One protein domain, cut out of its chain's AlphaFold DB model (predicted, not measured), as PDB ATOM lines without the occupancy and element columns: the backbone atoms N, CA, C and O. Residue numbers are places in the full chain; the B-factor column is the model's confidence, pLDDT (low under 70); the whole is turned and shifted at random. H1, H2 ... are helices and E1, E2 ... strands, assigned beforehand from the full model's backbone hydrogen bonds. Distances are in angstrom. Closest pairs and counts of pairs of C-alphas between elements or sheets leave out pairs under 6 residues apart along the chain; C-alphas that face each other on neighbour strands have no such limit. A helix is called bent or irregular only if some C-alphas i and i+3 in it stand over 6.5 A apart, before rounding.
ATOM      1  N   HIS A  57    -102.140 -30.121 -80.155       61.47
ATOM      2  CA  HIS A  57    -103.100 -29.251 -79.494       61.47
ATOM      3  C   HIS A  57    -104.252 -30.080 -78.937       61.47
ATOM      4  O   HIS A  57    -104.829 -30.902 -79.650       61.47
ATOM      5  N   GLY A  58    -104.601 -29.840 -77.675       71.88
ATOM      6  CA  GLY A  58    -105.682 -30.556 -77.007       71.88
ATOM      7  C   GLY A  58    -105.260 -31.885 -76.383       71.88
ATOM      8  O   GLY A  58    -106.126 -32.712 -76.129       71.88
ATOM      9  N   GLY A  59    -103.972 -32.098 -76.111       85.50
ATOM     10  CA  GLY A  59    -103.484 -33.265 -75.376       85.50
ATOM     11  C   GLY A  59    -103.754 -33.193 -73.867       85.50
ATOM     12  O   GLY A  59    -103.986 -32.131 -73.285       85.50
ATOM     13  N   ILE A  60    -103.731 -34.350 -73.208       87.38
ATOM     14  CA  ILE A  60    -103.890 -34.488 -71.753       87.38
ATOM     15  C   ILE A  60    -102.693 -33.933 -70.972       87.38
ATOM     16  O   ILE A  60    -102.805 -33.635 -69.787       87.38
ATOM     17  N   ASP A  61    -101.562 -33.740 -71.645       86.69
ATOM     18  CA  ASP A  61    -100.369 -33.095 -71.109       86.69
ATOM     19  C   ASP A  61    -100.569 -31.590 -70.862       86.69
ATOM     20  O   ASP A  61     -99.797 -30.986 -70.113       86.69
ATOM     21  N   GLU A  62    -101.602 -30.981 -71.453       86.94
ATOM     22  CA  GLU A  62    -102.059 -29.620 -71.147       86.94
ATOM     23  C   GLU A  62    -102.881 -29.553 -69.846       86.94
ATOM     24  O   GLU A  62    -103.195 -28.464 -69.364       86.94
ATOM     25  N   VAL A  63    -103.243 -30.701 -69.263       90.44
ATOM     26  CA  VAL A  63    -103.980 -30.773 -67.998       90.44
ATOM     27  C   VAL A  63    -103.004 -30.877 -66.829       90.44
ATOM     28  O   VAL A  63    -102.123 -31.740 -66.782       90.44
ATOM     29  N   VAL A  64    -103.200 -29.995 -65.847       93.75
ATOM     30  CA  VAL A  64    -102.478 -30.008 -64.572       93.75
ATOM     31  C   VAL A  64    -103.379 -30.608 -63.497       93.75
ATOM     32  O   VAL A  64    -104.481 -30.115 -63.250       93.75
ATOM     33  N   LEU A  65    -102.904 -31.666 -62.845       94.81
ATOM     34  CA  LEU A  65    -103.563 -32.302 -61.710       94.81
ATOM     35  C   LEU A  65    -102.897 -31.841 -60.413       94.81
ATOM     36  O   LEU A  65    -101.723 -32.119 -60.196       94.81
ATOM     37  N   VAL A  66    -103.655 -31.195 -59.529       96.00
ATOM     38  CA  VAL A  66    -103.177 -30.772 -58.204       96.00
ATOM     39  C   VAL A  66    -103.780 -31.689 -57.141       96.00
ATOM     40  O   VAL A  66    -105.004 -31.822 -57.082       96.00
ATOM     41  N   SER A  67    -102.959 -32.335 -56.308       94.88
ATOM     42  CA  SER A  67    -103.464 -33.199 -55.232       94.88
ATOM     43  C   SER A  67    -102.492 -33.372 -54.061       94.88
ATOM     44  O   SER A  67    -101.280 -33.267 -54.219       94.88
ATOM     45  N   ALA A  68    -103.055 -33.677 -52.890       93.06
ATOM     46  CA  ALA A  68    -102.350 -34.138 -51.693       93.06
ATOM     47  C   ALA A  68    -102.474 -35.664 -51.474       93.06
ATOM     48  O   ALA A  68    -102.084 -36.156 -50.421       93.06
ATOM     49  N   ASN A  69    -103.016 -36.426 -52.440       92.69
ATOM     50  CA  ASN A  69    -103.070 -37.896 -52.384       92.69
ATOM     51  C   ASN A  69    -102.085 -38.565 -53.362       92.69
ATOM     52  O   ASN A  69    -102.122 -38.255 -54.557       92.69
ATOM     53  N   PRO A  70    -101.214 -39.484 -52.911       91.56
ATOM     54  CA  PRO A  70    -100.156 -40.023 -53.763       91.56
ATOM     55  C   PRO A  70    -100.667 -40.755 -55.007       91.56
ATOM     56  O   PRO A  70    -100.143 -40.580 -56.107       91.56
ATOM     57  N   PHE A  71    -101.756 -41.514 -54.864       92.62
ATOM     58  CA  PHE A  71    -102.384 -42.226 -55.979       92.62
ATOM     59  C   PHE A  71    -102.939 -41.284 -57.060       92.62
ATOM     60  O   PHE A  71    -102.993 -41.671 -58.226       92.62
ATOM     61  N   ASP A  72    -103.328 -40.052 -56.704       94.12
ATOM     62  CA  ASP A  72    -103.787 -39.066 -57.684       94.12
ATOM     63  C   ASP A  72    -102.637 -38.687 -58.613       94.12
ATOM     64  O   ASP A  72    -102.792 -38.760 -59.832       94.12
ATOM     65  N   ILE A  73    -101.489 -38.334 -58.025       94.56
ATOM     66  CA  ILE A  73    -100.276 -37.931 -58.739       94.56
ATOM     67  C   ILE A  73     -99.787 -39.055 -59.643       94.56
ATOM     68  O   ILE A  73     -99.581 -38.827 -60.835       94.56
ATOM     69  N   VAL A  74     -99.653 -40.269 -59.103       93.62
ATOM     70  CA  VAL A  74     -99.159 -41.419 -59.870       93.62
ATOM     71  C   VAL A  74    -100.085 -41.739 -61.038       93.62
ATOM     72  O   VAL A  74     -99.617 -41.857 -62.168       93.62
ATOM     73  N   GLY A  75    -101.398 -41.820 -60.805       93.62
ATOM     74  CA  GLY A  75    -102.348 -42.127 -61.874       93.62
ATOM     75  C   GLY A  75    -102.429 -41.028 -62.939       93.62
ATOM     76  O   GLY A  75    -102.493 -41.337 -64.127       93.62
ATOM     77  N   GLY A  76    -102.366 -39.753 -62.541       93.31
ATOM     78  CA  GLY A  76    -102.357 -38.621 -63.473       93.31
ATOM     79  C   GLY A  76    -101.088 -38.577 -64.324       93.31
ATOM     80  O   GLY A  76    -101.159 -38.442 -65.544       93.31
ATOM     81  N   GLN A  77     -99.919 -38.754 -63.704       92.31
ATOM     82  CA  GLN A  77     -98.644 -38.802 -64.426       92.31
ATOM     83  C   GLN A  77     -98.562 -40.006 -65.371       92.31
ATOM     84  O   GLN A  77     -98.045 -39.863 -66.477       92.31
ATOM     85  N   ALA A  78     -99.116 -41.159 -64.985       91.62
ATOM     86  CA  ALA A  78     -99.141 -42.360 -65.821       91.62
ATOM     87  C   ALA A  78     -99.922 -42.173 -67.133       91.62
ATOM     88  O   ALA A  78     -99.653 -42.867 -68.110       91.62
ATOM     89  N   VAL A  79    -100.865 -41.226 -67.173       91.50
ATOM     90  CA  VAL A  79    -101.597 -40.861 -68.394       91.50
ATOM     91  C   VAL A  79    -101.052 -39.609 -69.083       91.50
ATOM     92  O   VAL A  79    -101.651 -39.150 -70.046       91.50
ATOM     93  N   GLY A  80     -99.940 -39.043 -68.609       90.44
ATOM     94  CA  GLY A  80     -99.279 -37.892 -69.227       90.44
ATOM     95  C   GLY A  80     -99.666 -36.517 -68.675       90.44
ATOM     96  O   GLY A  80     -99.165 -35.520 -69.188       90.44
ATOM     97  N   MET A  81    -100.495 -36.424 -67.627       92.00
ATOM     98  CA  MET A  81    -100.782 -35.137 -66.975       92.00
ATOM     99  C   MET A  81     -99.561 -34.604 -66.220       92.00
ATOM    100  O   MET A  81     -98.724 -35.362 -65.721       92.00
ATOM    101  N   THR A  82     -99.511 -33.285 -66.033       92.19
ATOM    102  CA  THR A  82     -98.570 -32.681 -65.081       92.19
ATOM    103  C   THR A  82     -99.137 -32.791 -63.666       92.19
ATOM    104  O   THR A  82    -100.147 -32.162 -63.356       92.19
ATOM    105  N   GLY A  83     -98.504 -33.595 -62.809       93.62
ATOM    106  CA  GLY A  83     -98.874 -33.737 -61.399       93.62
ATOM    107  C   GLY A  83     -98.190 -32.695 -60.510       93.62
ATOM    108  O   GLY A  83     -96.964 -32.601 -60.498       93.62
ATOM    109  N   VAL A  84     -98.981 -31.942 -59.745       96.19
ATOM    110  CA  VAL A  84     -98.533 -31.010 -58.702       96.19
ATOM    111  C   VAL A  84     -98.936 -31.575 -57.343       96.19
ATOM    112  O   VAL A  84    -100.116 -31.615 -56.986       96.19
ATOM    113  N   TRP A  85     -97.939 -32.025 -56.591       96.06
ATOM    114  CA  TRP A  85     -98.101 -32.574 -55.254       96.06
ATOM    115  C   TRP A  85     -98.153 -31.476 -54.200       96.06
ATOM    116  O   TRP A  85     -97.289 -30.601 -54.169       96.06
ATOM    117  N   VAL A  86     -99.145 -31.541 -53.315       96.31
ATOM    118  CA  VAL A  86     -99.287 -30.606 -52.195       96.31
ATOM    119  C   VAL A  86     -98.759 -31.250 -50.914       96.31
ATOM    120  O   VAL A  86     -99.494 -31.925 -50.193       96.31
ATOM    121  N   ASP A  87     -97.491 -30.997 -50.602       95.25
ATOM    122  CA  ASP A  87     -96.838 -31.433 -49.368       95.25
ATOM    123  C   ASP A  87     -96.968 -30.379 -48.261       95.25
ATOM    124  O   ASP A  87     -96.032 -29.638 -47.945       95.25
ATOM    125  N   ARG A  88     -98.151 -30.295 -47.644       93.12
ATOM    126  CA  ARG A  88     -98.394 -29.312 -46.569       93.12
ATOM    127  C   ARG A  88     -97.469 -29.518 -45.372       93.12
ATOM    128  O   ARG A  88     -96.955 -28.553 -44.800       93.12
ATOM    129  N   ALA A  89     -97.265 -30.779 -44.996       91.19
ATOM    130  CA  ALA A  89     -96.419 -31.140 -43.868       91.19
ATOM    131  C   ALA A  89     -94.938 -30.868 -44.176       91.19
ATOM    132  O   ALA A  89     -94.182 -30.470 -43.290       91.19
ATOM    133  N   GLY A  90     -94.545 -30.948 -45.449       91.44
ATOM    134  CA  GLY A  90     -93.169 -30.752 -45.883       91.44
ATOM    135  C   GLY A  90     -92.268 -31.902 -45.499       91.44
ATOM    136  O   GLY A  90     -91.080 -31.689 -45.267       91.44
ATOM    137  N   ASN A  91     -92.854 -33.077 -45.330       88.88
ATOM    138  CA  ASN A  91     -92.120 -34.235 -44.873       88.88
ATOM    139  C   ASN A  91     -91.572 -35.045 -46.075       88.88
ATOM    140  O   ASN A  91     -90.736 -35.932 -45.914       88.88
ATOM    141  N   GLY A  92     -91.956 -34.674 -47.299       87.31
ATOM    142  CA  GLY A  92     -91.533 -35.309 -48.536       87.31
ATOM    143  C   GLY A  92     -92.511 -36.376 -49.024       87.31
ATOM    144  O   GLY A  92     -93.595 -36.594 -48.480       87.31
ATOM    145  N   TRP A  93     -92.126 -37.040 -50.111       89.75
ATOM    146  CA  TRP A  93     -92.925 -38.064 -50.782       89.75
ATOM    147  C   TRP A  93     -92.909 -39.393 -50.006       89.75
ATOM    148  O   TRP A  93     -92.169 -40.314 -50.338       89.75
ATOM    149  N   HIS A  94     -93.695 -39.475 -48.932       74.69
ATOM    150  CA  HIS A  94     -93.601 -40.571 -47.959       74.69
ATOM    151  C   HIS A  94     -94.159 -41.909 -48.390       74.69
ATOM    152  O   HIS A  94     -93.516 -42.928 -48.159       74.69
ATOM    153  N   ASP A  95     -95.345 -41.916 -48.993       74.56
ATOM    154  CA  ASP A  95     -95.963 -43.178 -49.398       74.56
ATOM    155  C   ASP A  95     -95.221 -43.797 -50.587       74.56
ATOM    156  O   ASP A  95     -95.455 -44.962 -50.894       74.56
ATOM    157  N   ALA A  96     -94.342 -43.014 -51.240       76.88
ATOM    158  CA  ALA A  96     -93.384 -43.445 -52.256       76.88
ATOM    159  C   ALA A  96     -93.965 -44.466 -53.242       76.88
ATOM    160  O   ALA A  96     -93.303 -45.430 -53.617       76.88
ATOM    161  N   LEU A  97     -95.229 -44.258 -53.644       81.56
ATOM    162  CA  LEU A  97     -96.014 -45.252 -54.386       81.56
ATOM    163  C   LEU A  97     -95.321 -45.674 -55.695       81.56
ATOM    164  O   LEU A  97     -95.563 -46.760 -56.214       81.56
ATOM    165  N   VAL A  98     -94.450 -44.799 -56.196       84.69
ATOM    166  CA  VAL A  98     -93.436 -45.035 -57.224       84.69
ATOM    167  C   VAL A  98     -92.141 -44.320 -56.817       84.69
ATOM    168  O   VAL A  98     -92.196 -43.321 -56.090       84.69
ATOM    169  N   GLU A  99     -90.999 -44.807 -57.315       81.69
ATOM    170  CA  GLU A  99     -89.681 -44.177 -57.117       81.69
ATOM    171  C   GLU A  99     -89.613 -42.791 -57.780       81.69
ATOM    172  O   GLU A  99     -89.208 -41.813 -57.151       81.69
ATOM    173  N   ASP A 100     -90.104 -42.691 -59.018       77.00
ATOM    174  CA  ASP A 100     -90.228 -41.434 -59.759       77.00
ATOM    175  C   ASP A 100     -91.463 -40.658 -59.286       77.00
ATOM    176  O   ASP A 100     -92.546 -40.730 -59.873       77.00
ATOM    177  N   GLY A 101     -91.309 -39.962 -58.160       83.94
ATOM    178  CA  GLY A 101     -92.363 -39.205 -57.487       83.94
ATOM    179  C   GLY A 101     -92.924 -37.999 -58.271       83.94
ATOM    180  O   GLY A 101     -92.840 -37.912 -59.501       83.94
ATOM    181  N   PRO A 102     -93.561 -37.041 -57.572       90.50
ATOM    182  CA  PRO A 102     -94.134 -35.863 -58.213       90.50
ATOM    183  C   PRO A 102     -93.075 -35.001 -58.897       90.50
ATOM    184  O   PRO A 102     -92.043 -34.679 -58.311       90.50
ATOM    185  N   LYS A 103     -93.376 -34.544 -60.117       86.12
ATOM    186  CA  LYS A 103     -92.500 -33.612 -60.853       86.12
ATOM    187  C   LYS A 103     -92.483 -32.208 -60.253       86.12
ATOM    188  O   LYS A 103     -91.516 -31.475 -60.428       86.12
ATOM    189  N   VAL A 104     -93.568 -31.826 -59.586       94.25
ATOM    190  CA  VAL A 104     -93.731 -30.517 -58.959       94.25
ATOM    191  C   VAL A 104     -94.282 -30.714 -57.557       94.25
ATOM    192  O   VAL A 104     -95.266 -31.432 -57.373       94.25
ATOM    193  N   VAL A 105     -93.668 -30.052 -56.580       95.56
ATOM    194  CA  VAL A 105     -94.085 -30.076 -55.178       95.56
ATOM    195  C   VAL A 105     -94.312 -28.647 -54.707       95.56
ATOM    196  O   VAL A 105     -93.462 -27.788 -54.919       95.56
ATOM    197  N   ILE A 106     -95.448 -28.410 -54.061       96.88
ATOM    198  CA  ILE A 106     -95.776 -27.156 -53.375       96.88
ATOM    199  C   ILE A 106     -96.143 -27.455 -51.929       96.88
ATOM    200  O   ILE A 106     -96.697 -28.515 -51.633       96.88
ATOM    201  N   ARG A 107     -95.880 -26.520 -51.016       95.88
ATOM    202  CA  ARG A 107     -96.332 -26.639 -49.623       95.88
ATOM    203  C   ARG A 107     -97.734 -26.092 -49.441       95.88
ATOM    204  O   ARG A 107     -98.474 -26.566 -48.579       95.88
ATOM    205  N   SER A 108     -98.105 -25.103 -50.248       94.75
ATOM    206  CA  SER A 108     -99.402 -24.458 -50.151       94.75
ATOM    207  C   SER A 108     -99.936 -23.963 -51.493       94.75
ATOM    208  O   SER A 108     -99.189 -23.758 -52.448       94.75
ATOM    209  N   LEU A 109    -101.256 -23.771 -51.577       94.56
ATOM    210  CA  LEU A 109    -101.925 -23.367 -52.820       94.56
ATOM    211  C   LEU A 109    -101.580 -21.933 -53.251       94.56
ATOM    212  O   LEU A 109    -101.776 -21.592 -54.414       94.56
ATOM    213  N   GLU A 110    -101.031 -21.105 -52.367       95.75
ATOM    214  CA  GLU A 110    -100.518 -19.770 -52.692       95.75
ATOM    215  C   GLU A 110     -99.350 -19.832 -53.692       95.75
ATOM    216  O   GLU A 110     -99.180 -18.918 -54.497       95.75
ATOM    217  N   GLU A 111     -98.587 -20.928 -53.704       96.75
ATOM    218  CA  GLU A 111     -97.483 -21.154 -54.650       96.75
ATOM    219  C   GLU A 111     -97.984 -21.552 -56.046       96.75
ATOM    220  O   GLU A 111     -97.256 -21.438 -57.037       96.75
ATOM    221  N   LEU A 112     -99.244 -21.995 -56.151       94.44
ATOM    222  CA  LEU A 112     -99.786 -22.594 -57.369       94.44
ATOM    223  C   LEU A 112     -99.747 -21.627 -58.555       94.44
ATOM    224  O   LEU A 112     -99.483 -22.057 -59.672       94.44
ATOM    225  N   LYS A 113     -99.971 -20.327 -58.330       95.56
ATOM    226  CA  LYS A 113     -99.920 -19.328 -59.406       95.56
ATOM    227  C   LYS A 113     -98.555 -19.321 -60.099       95.56
ATOM    228  O   LYS A 113     -98.505 -19.466 -61.315       95.56
ATOM    229  N   GLY A 114     -97.474 -19.201 -59.328       96.19
ATOM    230  CA  GLY A 114     -96.116 -19.165 -59.877       96.19
ATOM    231  C   GLY A 114     -95.731 -20.482 -60.548       96.19
ATOM    232  O   GLY A 114     -95.122 -20.485 -61.614       96.19
ATOM    233  N   VAL A 115     -96.166 -21.608 -59.977       95.44
ATOM    234  CA  VAL A 115     -95.986 -22.932 -60.585       95.44
ATOM    235  C   VAL A 115     -96.689 -23.041 -61.937       95.44
ATOM    236  O   VAL A 115     -96.082 -23.502 -62.901       95.44
ATOM    237  N   LEU A 116     -97.950 -22.615 -62.037       93.56
ATOM    238  CA  LEU A 116     -98.701 -22.665 -63.293       93.56
ATOM    239  C   LEU A 116     -98.093 -21.740 -64.352       93.56
ATOM    240  O   LEU A 116     -97.999 -22.136 -65.510       93.56
ATOM    241  N   GLU A 117     -97.646 -20.545 -63.960       94.31
ATOM    242  CA  GLU A 117     -96.930 -19.618 -64.845       94.31
ATOM    243  C   GLU A 117     -95.642 -20.257 -65.386       94.31
ATOM    244  O   GLU A 117     -95.432 -20.262 -66.597       94.31
ATOM    245  N   GLY A 118     -94.848 -20.900 -64.525       93.44
ATOM    246  CA  GLY A 118     -93.637 -21.613 -64.940       93.44
ATOM    247  C   GLY A 118     -93.911 -22.818 -65.848       93.44
ATOM    248  O   GLY A 118     -93.190 -23.036 -66.819       93.44
ATOM    249  N   ILE A 119     -94.978 -23.585 -65.588       90.50
ATOM    250  CA  ILE A 119     -95.400 -24.695 -66.463       90.50
ATOM    251  C   ILE A 119     -95.787 -24.168 -67.851       90.50
ATOM    252  O   ILE A 119     -95.411 -24.765 -68.863       90.50
ATOM    253  N   LEU A 120     -96.534 -23.061 -67.908       87.62
ATOM    254  CA  LEU A 120     -96.947 -22.433 -69.164       87.62
ATOM    255  C   LEU A 120     -95.745 -21.912 -69.955       87.62
ATOM    256  O   LEU A 120     -95.654 -22.181 -71.151       87.62
ATOM    257  N   GLU A 121     -94.812 -21.225 -69.295       88.69
ATOM    258  CA  GLU A 121     -93.586 -20.717 -69.918       88.69
ATOM    259  C   GLU A 121     -92.724 -21.857 -70.474       88.69
ATOM    260  O   GLU A 121     -92.348 -21.840 -71.648       88.69
ATOM    261  N   ALA A 122     -92.482 -22.902 -69.674       85.25
ATOM    262  CA  ALA A 122     -91.695 -24.058 -70.095       85.25
ATOM    263  C   ALA A 122     -92.306 -24.760 -71.315       85.25
ATOM    264  O   ALA A 122     -91.587 -25.118 -72.250       85.25
ATOM    265  N   LYS A 123     -93.637 -24.924 -71.340       78.75
ATOM    266  CA  LYS A 123     -94.337 -25.460 -72.513       78.75
ATOM    267  C   LYS A 123     -94.211 -24.522 -73.713       78.75
ATOM    268  O   LYS A 123     -93.910 -25.002 -74.801       78.75
ATOM    269  N   GLY A 124     -94.379 -23.212 -73.527       78.19
ATOM    270  CA  GLY A 124     -94.230 -22.199 -74.581       78.19
ATOM    271  C   GLY A 124     -92.887 -22.283 -75.310       78.19
ATOM    272  O   GLY A 124     -92.858 -22.362 -76.535       78.19
ATOM    273  N   ILE A 125     -91.787 -22.385 -74.559       77.06
ATOM    274  CA  ILE A 125     -90.429 -22.512 -75.117       77.06
ATOM    275  C   ILE A 125     -90.285 -23.772 -75.981       77.06
ATOM    276  O   ILE A 125     -89.669 -23.734 -77.047       77.06
ATOM    277  N   VAL A 126     -90.836 -24.905 -75.533       76.88
ATOM    278  CA  VAL A 126     -90.791 -26.160 -76.301       76.88
ATOM    279  C   VAL A 126     -91.555 -26.011 -77.618       76.88
ATOM    280  O   VAL A 126     -91.051 -26.422 -78.662       76.88
ATOM    281  N   TRP A 127     -92.730 -25.377 -77.596       69.94
ATOM    282  CA  TRP A 127     -93.521 -25.140 -78.804       69.94
ATOM    283  C   TRP A 127     -92.802 -24.246 -79.817       69.94
ATOM    284  O   TRP A 127     -92.819 -24.539 -81.016       69.94
ATOM    285  N   GLU A 128     -92.141 -23.184 -79.359       74.44
ATOM    286  CA  GLU A 128     -91.368 -22.293 -80.229       74.44
ATOM    287  C   GLU A 128     -90.207 -23.025 -80.911       74.44
ATOM    288  O   GLU A 128     -90.036 -22.903 -82.123       74.44
ATOM    289  N   LYS A 129     -89.460 -23.856 -80.175       74.06
ATOM    290  CA  LYS A 129     -88.347 -24.636 -80.741       74.06
ATOM    291  C   LYS A 129     -88.810 -25.641 -81.792       74.06
ATOM    292  O   LYS A 129     -88.292 -25.639 -82.904       74.06
ATOM    293  N   VAL A 130     -89.838 -26.435 -81.481       72.38
ATOM    294  CA  VAL A 130     -90.373 -27.440 -82.416       72.38
ATOM    295  C   VAL A 130     -90.893 -26.773 -83.693       72.38
ATOM    296  O   VAL A 130     -90.681 -27.273 -84.798       72.38
ATOM    297  N   THR A 131     -91.553 -25.618 -83.577       73.69
ATOM    298  CA  THR A 131     -92.072 -24.895 -84.752       73.69
ATOM    299  C   THR A 131     -90.990 -24.222 -85.597       73.69
ATOM    300  O   THR A 131     -91.223 -24.014 -86.789       73.69
ATOM    301  N   GLN A 132     -89.826 -23.901 -85.025       68.50
ATOM    302  CA  GLN A 132     -88.660 -23.408 -85.763       68.50
ATOM    303  C   GLN A 132     -87.937 -24.540 -86.505       68.50
ATOM    304  O   GLN A 132     -87.733 -24.415 -87.709       68.50
ATOM    305  N   GLU A 133     -87.669 -25.673 -85.849       67.81
ATOM    306  CA  GLU A 133     -87.024 -26.844 -86.475       67.81
ATOM    307  C   GLU A 133     -87.839 -27.380 -87.666       67.81
ATOM    308  O   GLU A 133     -87.299 -27.613 -88.743       67.81
ATOM    309  N   THR A 134     -89.172 -27.452 -87.538       62.72
ATOM    310  CA  THR A 134     -90.031 -27.915 -88.650       62.72
ATOM    311  C   THR A 134     -89.981 -26.980 -89.872       62.72
ATOM    312  O   THR A 134     -90.268 -27.414 -90.986       62.72
ATOM    313  N   LYS A 135     -89.657 -25.689 -89.692       59.34
ATOM    314  CA  LYS A 135     -89.548 -24.711 -90.791       59.34
ATOM    315  C   LYS A 135     -88.195 -24.742 -91.497       59.34
ATOM    316  O   LYS A 135     -88.140 -24.330 -92.647       59.34
ATOM    317  N   GLU A 136     -87.133 -25.178 -90.826       56.97
ATOM    318  CA  GLU A 136     -85.787 -25.271 -91.413       56.97
ATOM    319  C   GLU A 136     -85.587 -26.565 -92.221       56.97
ATOM    320  O   GLU A 136     -84.732 -26.615 -93.101       56.97
ATOM    321  N   GLU A 137     -86.411 -27.587 -91.974       55.06
ATOM    322  CA  GLU A 137     -86.418 -28.862 -92.709       55.06
ATOM    323  C   GLU A 137     -87.388 -28.895 -93.916       55.06
ATOM    324  O   GLU A 137     -87.500 -29.927 -94.582       55.06
ATOM    325  N   SER A 138     -88.092 -27.786 -94.202       48.28
ATOM    326  CA  SER A 138     -89.068 -27.624 -95.304       48.28
ATOM    327  C   SER A 138     -88.507 -26.818 -96.473       48.28
ATOM    328  O   SER A 138     -88.797 -27.184 -97.635       48.28
TER     329      SER A 138
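Overview. This is residues 57 to 138 of the 138 residues of an uncharacterized protein of Orbilia oligospora (UniProt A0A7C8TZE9). A small sheet of three parallel strands, E1, E2 and E3, lies between two helices, short H1 over one face and the first part of long H2 over the other, in three layers. Beyond the sheet H2 runs on as an arm: residues 124 to 138, of which 124 to 136 belong to H2, stick out of the body and make much of the length. The printed part has 82 residues with two named helices and three named strands, in the order E1, H1, E2, E3, H2; the sheet's order is E1, E2, E3, and the class is mixed, helices and strands. The whole is loose, with a radius of gyration of the C-alphas of 15.2 A, and spans 51 by 25 by 20 A.

Along the chain. E1 is residues 64 to 67, 9.9 A from first to last C-alpha, and begins with C-alpha 64 at (-102.478, -30.008, -64.572). H1 is residues 70 to 78, 12.3 A long. E2 is residues 82 to 86, 13.1 A, and E3 residues 104 to 106, 6.8 A. H2 is residues 109 to 136, 41.9 A, from C-alpha 109 at (-101.925, -23.367, -52.820) to C-alpha 136 at (-85.787, -25.271, -91.413); it is irregular, but only just, with C-alphas 110 and 113 6.8 A apart.

Arrangement. E1 and E2 are parallel at 24 degrees, with N 65 and O 82 2.8 A apart, within hydrogen-bond range. E2 and E3 are parallel at 27 degrees, with N 85 and O 104 at 2.8 A, also within range; E1 and E3 are the edge strands. E1, H1 and E2 form a strand-helix-strand unit, two parallel neighbour strands with a helix between them in the chain, and its crossover is right-handed. H1 is on the sheet at a height of 8.5 A, over E1 and E2, and runs along the strands at 9 degrees to E2 on the local plane; its closest C-alphas to E2 are those of Ile 73 and Gly 83, 5.2 A. H2 is on the opposite face at a height of 9.4 A, over E2 and only just over E3, where 3 of its C-alphas fall, and runs along the strands at 17 degrees to E2 on the local plane. The closest C-alphas of E3 and H2 are those of Ile 106 and Leu 112, 7.3 A. H1 and H2 are apart. In H1 every O i to N i+4 pair is within hydrogen-bond range, in H2 21 of 24.

Size, cuts and confidence. The C-alphas farthest apart are those of Ala 89 and Ser 138, 52.1 A. Without the stretch that stands free, the body of 67 residues spans 35 by 26 by 14 A. The link from E2 to E3, residues 87 to 103, is long; the other three are tight. The printed part has no cut. The mean pLDDT of the printed part is 85.9; residues 57, 127 and 132 to 138 are under 70.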